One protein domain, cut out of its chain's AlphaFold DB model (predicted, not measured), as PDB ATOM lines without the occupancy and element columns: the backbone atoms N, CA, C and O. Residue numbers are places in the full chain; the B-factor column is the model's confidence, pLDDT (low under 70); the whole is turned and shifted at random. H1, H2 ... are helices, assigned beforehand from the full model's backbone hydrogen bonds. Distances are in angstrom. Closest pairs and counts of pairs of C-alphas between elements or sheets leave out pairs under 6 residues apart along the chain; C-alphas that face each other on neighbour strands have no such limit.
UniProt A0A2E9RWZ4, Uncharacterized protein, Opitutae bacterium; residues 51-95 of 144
ATOM      1  N   ASP A  51       8.850 -17.048  -4.193       87.06
ATOM      2  CA  ASP A  51       8.895 -17.354  -2.753       87.06
ATOM      3  C   ASP A  51       8.748 -18.857  -2.472       87.06
ATOM      4  O   ASP A  51       9.421 -19.400  -1.595       87.06
ATOM      5  N   HIS A  52       7.977 -19.558  -3.307       87.06
ATOM      6  CA  HIS A  52       7.822 -21.013  -3.257       87.06
ATOM      7  C   HIS A  52       9.159 -21.778  -3.320       87.06
ATOM      8  O   HIS A  52       9.267 -22.864  -2.755       87.06
ATOM      9  N   LYS A  53      10.204 -21.211  -3.946       89.12
ATOM     10  CA  LYS A  53      11.535 -21.839  -4.076       89.12
ATOM     11  C   LYS A  53      12.294 -21.927  -2.751       89.12
ATOM     12  O   LYS A  53      13.217 -22.733  -2.636       89.12
ATOM     13  N   ARG A  54      11.924 -21.109  -1.759       87.25
ATOM     14  CA  ARG A  54      12.534 -21.104  -0.415       87.25
ATOM     15  C   ARG A  54      12.088 -22.303   0.418       87.25
ATOM     16  O   ARG A  54      12.755 -22.666   1.379       87.25
ATOM     17  N   HIS A  55      10.967 -22.909   0.046       86.56
ATOM     18  CA  HIS A  55      10.423 -24.069   0.724       86.56
ATOM     19  C   HIS A  55      11.017 -25.334   0.107       86.56
ATOM     20  O   HIS A  55      10.577 -25.819  -0.941       86.56
ATOM     21  N   LYS A  56      12.056 -25.843   0.765       91.00
ATOM     22  CA  LYS A  56      12.712 -27.106   0.437       91.00
ATOM     23  C   LYS A  56      12.334 -28.163   1.464       91.00
ATOM     24  O   LYS A  56      12.134 -27.843   2.634       91.00
ATOM     25  N   ARG A  57      12.199 -29.403   1.010       90.50
ATOM     26  CA  ARG A  57      12.054 -30.568   1.885       90.50
ATOM     27  C   ARG A  57      13.418 -30.948   2.466       90.50
ATOM     28  O   ARG A  57      14.445 -30.437   2.022       90.50
ATOM     29  N   GLU A  58      13.423 -31.850   3.443       90.56
ATOM     30  CA  GLU A  58      14.651 -32.341   4.093       90.56
ATOM     31  C   GLU A  58      15.628 -32.995   3.099       90.56
ATOM     32  O   GLU A  58      16.839 -32.916   3.276       90.56
ATOM     33  N   ASP A  59      15.108 -33.557   2.006       90.56
ATOM     34  CA  ASP A  59      15.877 -34.135   0.897       90.56
ATOM     35  C   ASP A  59      16.401 -33.091  -0.120       90.56
ATOM     36  O   ASP A  59      17.013 -33.448  -1.127       90.56
ATOM     37  N   GLY A  60      16.147 -31.795   0.096       86.81
ATOM     38  CA  GLY A  60      16.536 -30.702  -0.804       86.81
ATOM     39  C   GLY A  60      15.626 -30.509  -2.028       86.81
ATOM     40  O   GLY A  60      15.808 -29.548  -2.794       86.81
ATOM     41  N   SER A  61      14.615 -31.363  -2.212       88.69
ATOM     42  CA  SER A  61      13.618 -31.217  -3.273       88.69
ATOM     43  C   SER A  61      12.666 -30.041  -3.003       88.69
ATOM     44  O   SER A  61      12.543 -29.533  -1.884       88.69
ATOM     45  N   ASN A  62      12.009 -29.544  -4.054       89.44
ATOM     46  CA  ASN A  62      11.040 -28.454  -3.917       89.44
ATOM     47  C   ASN A  62       9.796 -28.944  -3.165       89.44
ATOM     48  O   ASN A  62       9.194 -29.948  -3.546       89.44
ATOM     49  N   ALA A  63       9.364 -28.202  -2.142       88.31
ATOM     50  CA  ALA A  63       8.133 -28.521  -1.425       88.31
ATOM     51  C   ALA A  63       6.884 -28.336  -2.303       88.31
ATOM     52  O   ALA A  63       5.943 -29.120  -2.182       88.31
ATOM     53  N   PHE A  64       6.920 -27.349  -3.204       89.12
ATOM     54  CA  PHE A  64       5.835 -26.987  -4.115       89.12
ATOM     55  C   PHE A  64       6.221 -27.239  -5.573       89.12
ATOM     56  O   PHE A  64       7.371 -27.028  -5.966       89.12
ATOM     57  N   ARG A  65       5.244 -27.625  -6.401       87.38
ATOM     58  CA  ARG A  65       5.445 -27.841  -7.848       87.38
ATOM     59  C   ARG A  65       5.685 -26.541  -8.621       87.38
ATOM     60  O   ARG A  65       6.276 -26.563  -9.695       87.38
ATOM     61  N   GLY A  66       5.228 -25.414  -8.081       87.81
ATOM     62  CA  GLY A  66       5.391 -24.087  -8.667       87.81
ATOM     63  C   GLY A  66       4.577 -23.034  -7.920       87.81
ATOM     64  O   GLY A  66       4.037 -23.296  -6.845       87.81
ATOM     65  N   VAL A  67       4.457 -21.842  -8.512       87.44
ATOM     66  CA  VAL A  67       3.744 -20.717  -7.888       87.44
ATOM     67  C   VAL A  67       2.255 -21.006  -7.671       87.44
ATOM     68  O   VAL A  67       1.735 -20.666  -6.619       87.44
ATOM     69  N   GLY A  68       1.573 -21.676  -8.609       85.38
ATOM     70  CA  GLY A  68       0.143 -21.989  -8.476       85.38
ATOM     71  C   GLY A  68      -0.156 -22.862  -7.253       85.38
ATOM     72  O   GLY A  68      -0.965 -22.486  -6.410       85.38
ATOM     73  N   ASP A  69       0.591 -23.958  -7.110       87.12
ATOM     74  CA  ASP A  69       0.527 -24.873  -5.962       87.12
ATOM     75  C   ASP A  69       0.845 -24.154  -4.638       87.12
ATOM     76  O   ASP A  69       0.158 -24.322  -3.637       87.12
ATOM     77  N   TYR A  70       1.825 -23.250  -4.645       87.94
ATOM     78  CA  TYR A  70       2.138 -22.415  -3.486       87.94
ATOM     79  C   TYR A  70       0.993 -21.459  -3.103       87.94
ATOM     80  O   TYR A  70       0.647 -21.338  -1.926       87.94
ATOM     81  N   LEU A  71       0.355 -20.796  -4.073       85.25
ATOM     82  CA  LEU A  71      -0.789 -19.916  -3.803       85.25
ATOM     83  C   LEU A  71      -1.984 -20.698  -3.231       85.25
ATOM     84  O   LEU A  71      -2.675 -20.204  -2.335       85.25
ATOM     85  N   GLU A  72      -2.228 -21.909  -3.731       84.75
ATOM     86  CA  GLU A  72      -3.364 -22.740  -3.325       84.75
ATOM     87  C   GLU A  72      -3.139 -23.466  -2.000       84.75
ATOM     88  O   GLU A  72      -3.984 -23.380  -1.112       84.75
ATOM     89  N   CYS A  73      -2.007 -24.142  -1.834       81.62
ATOM     90  CA  CYS A  73      -1.758 -24.990  -0.672       81.62
ATOM     91  C   CYS A  73      -1.214 -24.199   0.519       81.62
ATOM     92  O   CYS A  73      -1.568 -24.476   1.663       81.62
ATOM     93  N   TYR A  74      -0.372 -23.194   0.265       80.00
ATOM     94  CA  TYR A  74       0.262 -22.420   1.328       80.00
ATOM     95  C   TYR A  74      -0.535 -21.154   1.629       80.00
ATOM     96  O   TYR A  74      -1.077 -21.010   2.720       80.00
ATOM     97  N   ILE A  75      -0.703 -20.247   0.665       79.00
ATOM     98  CA  ILE A  75      -1.292 -18.930   0.966       79.00
ATOM     99  C   ILE A  75      -2.761 -19.018   1.385       79.00
ATOM    100  O   ILE A  75      -3.157 -18.350   2.346       79.00
ATOM    101  N   ARG A  76      -3.577 -19.831   0.703       78.75
ATOM    102  CA  ARG A  76      -4.974 -20.047   1.123       78.75
ATOM    103  C   ARG A  76      -5.084 -20.890   2.395       78.75
ATOM    104  O   ARG A  76      -6.032 -20.684   3.148       78.75
ATOM    105  N   GLY A  77      -4.129 -21.789   2.637       78.06
ATOM    106  CA  GLY A  77      -4.075 -22.635   3.832       78.06
ATOM    107  C   GLY A  77      -3.632 -21.902   5.104       78.06
ATOM    108  O   GLY A  77      -3.931 -22.354   6.208       78.06
ATOM    109  N   ILE A  78      -2.955 -20.753   4.986       79.88
ATOM    110  CA  ILE A  78      -2.502 -19.978   6.146       79.88
ATOM    111  C   ILE A  78      -3.694 -19.358   6.889       79.88
ATOM    112  O   ILE A  78      -4.505 -18.598   6.338       79.88
ATOM    113  N   ALA A  79      -3.735 -19.612   8.199       75.50
ATOM    114  CA  ALA A  79      -4.690 -18.999   9.110       75.50
ATOM    115  C   ALA A  79      -4.699 -17.461   8.958       75.50
ATOM    116  O   ALA A  79      -3.633 -16.854   8.821       75.50
ATOM    117  N   PRO A  80      -5.866 -16.786   9.021       68.62
ATOM    118  CA  PRO A  80      -5.965 -15.333   8.833       68.62
ATOM    119  C   PRO A  80      -4.947 -14.511   9.642       68.62
ATOM    120  O   PRO A  80      -4.420 -13.524   9.139       68.62
ATOM    121  N   ILE A  81      -4.635 -14.953  10.862       65.31
ATOM    122  CA  ILE A  81      -3.689 -14.303  11.779       65.31
ATOM    123  C   ILE A  81      -2.248 -14.375  11.243       65.31
ATOM    124  O   ILE A  81      -1.516 -13.389  11.284       65.31
ATOM    125  N   ALA A  82      -1.851 -15.510  10.666       69.12
ATOM    126  CA  ALA A  82      -0.511 -15.719  10.121       69.12
ATOM    127  C   ALA A  82      -0.326 -15.111   8.715       69.12
ATOM    128  O   ALA A  82       0.808 -14.875   8.292       69.12
ATOM    129  N   ARG A  83      -1.418 -14.773   8.008       74.12
ATOM    130  CA  ARG A  83      -1.349 -14.065   6.714       74.12
ATOM    131  C   ARG A  83      -0.733 -12.672   6.838       74.12
ATOM    132  O   ARG A  83      -0.078 -12.228   5.901       74.12
ATOM    133  N   SER A  84      -0.884 -12.011   7.988       69.25
ATOM    134  CA  SER A  84      -0.255 -10.706   8.234       69.25
ATOM    135  C   SER A  84       1.269 -10.788   8.123       69.25
ATOM    136  O   SER A  84       1.876  -9.979   7.430       69.25
ATOM    137  N   ASN A  85       1.881 -11.815   8.721       75.19
ATOM    138  CA  ASN A  85       3.335 -12.005   8.688       75.19
ATOM    139  C   ASN A  85       3.842 -12.298   7.270       75.19
ATOM    140  O   ASN A  85       4.905 -11.821   6.874       75.19
ATOM    141  N   LEU A  86       3.066 -13.060   6.490       79.88
ATOM    142  CA  LEU A  86       3.356 -13.296   5.078       79.88
ATOM    143  C   LEU A  86       3.354 -11.977   4.294       79.88
ATOM    144  O   LEU A  86       4.302 -11.696   3.570       79.88
ATOM    145  N   PHE A  87       2.325 -11.147   4.464       76.94
ATOM    146  CA  PHE A  87       2.200  -9.863   3.770       76.94
ATOM    147  C   PHE A  87       3.295  -8.864   4.160       76.94
ATOM    148  O   PHE A  87       3.860  -8.215   3.278       76.94
ATOM    149  N   SER A  88       3.694  -8.823   5.434       77.12
ATOM    150  CA  SER A  88       4.819  -8.005   5.898       77.12
ATOM    151  C   SER A  88       6.132  -8.321   5.175       77.12
ATOM    152  O   SER A  88       6.872  -7.395   4.849       77.12
ATOM    153  N   ARG A  89       6.412  -9.593   4.843       79.31
ATOM    154  CA  ARG A  89       7.626  -9.979   4.087       79.31
ATOM    155  C   ARG A  89       7.691  -9.369   2.688       79.31
ATOM    156  O   ARG A  89       8.783  -9.165   2.172       79.31
ATOM    157  N   PHE A  90       6.539  -9.078   2.091       78.12
ATOM    158  CA  PHE A  90       6.439  -8.448   0.776       78.12
ATOM    159  C   PHE A  90       6.214  -6.931   0.870       78.12
ATOM    160  O   PHE A  90       5.839  -6.303  -0.117       78.12
ATOM    161  N   GLY A  91       6.406  -6.333   2.055       72.12
ATOM    162  CA  GLY A  91       6.169  -4.906   2.292       72.12
ATOM    163  C   GLY A  91       4.691  -4.509   2.221       72.12
ATOM    164  O   GLY A  91       4.369  -3.329   2.102       72.12
ATOM    165  N   ILE A  92       3.776  -5.481   2.277       73.31
ATOM    166  CA  ILE A  92       2.336  -5.248   2.231       73.31
ATOM    167  C   ILE A  92       1.855  -5.062   3.671       73.31
ATOM    168  O   ILE A  92       1.513  -6.016   4.369       73.31
ATOM    169  N   SER A  93       1.822  -3.818   4.136       64.25
ATOM    170  CA  SER A  93       1.167  -3.472   5.397       64.25
ATOM    171  C   SER A  93      -0.352  -3.513   5.210       64.25
ATOM    172  O   SER A  93      -0.899  -2.802   4.359       64.25
ATOM    173  N   SER A  94      -1.071  -4.315   5.999       59.91
ATOM    174  CA  SER A  94      -2.532  -4.248   5.993       59.91
ATOM    175  C   SER A  94      -2.987  -2.882   6.515       59.91
ATOM    176  O   SER A  94      -2.687  -2.539   7.653       59.91
ATOM    177  N   ARG A  95      -3.801  -2.143   5.745       53.62
ATOM    178  CA  ARG A  95      -4.490  -0.917   6.217       53.62
ATOM    179  C   ARG A  95      -5.483  -1.160   7.365       53.62
ATOM    180  O   ARG A  95      -6.079  -0.223   7.886       53.62
TER     181      ARG A  95
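AT A GLANCE: This is residues 51 to 95 of the 144 residues of an uncharacterized protein of Opitutae bacterium (UniProt A0A2E9RWZ4). This is a loose rod of three short helices: near one end the loop of residues 55 to 66 swings out and folds back to bring H2 near H1, and H3 lies farther along the rod, before a tail at the other end. The printed part has 45 residues, H1, H2 and H3 in order, no named strand: all helix. The C-alphas span 38 by 17 by 16 A, with radius of gyration 11.7 A.

HOW THE PARTS SIT: Start at H1, residues 51 to 54; it is close to but not clearly touching H2, residues 67 to 75, closest at the C-alphas of His 52 and Tyr 70, 5.9 A. H2 is close to but not clearly touching H3, residues 80 to 89, closest at the C-alphas of Ile 75 and Arg 83, 7.5 A; they run opposite ways at a steep tilt of 48 degrees. H1 and H3 are apart. O i to N i+4 pairs within hydrogen-bond range are 4 of 5 in H2 and 4 of 6 in H3; H1 is too short for one.

IN THESE COORDINATES: Find C-alpha 51 at (8.895, -17.354, -2.753), where H1 begins, 5.7 A long. H2 measures 10.3 A; H3 runs 15.4 A to C-alpha 89 at (7.626, -9.979, 4.087).

THE WHOLE: The C-alphas of Asp 59 and Arg 95, farthest apart, are 39.3 A apart. The printed part has no cut; the H1 to H2 link is long, H2 to H3 tight. Look for pLDDT under 70 at residues 80 to 82, 84 and 93 to 95.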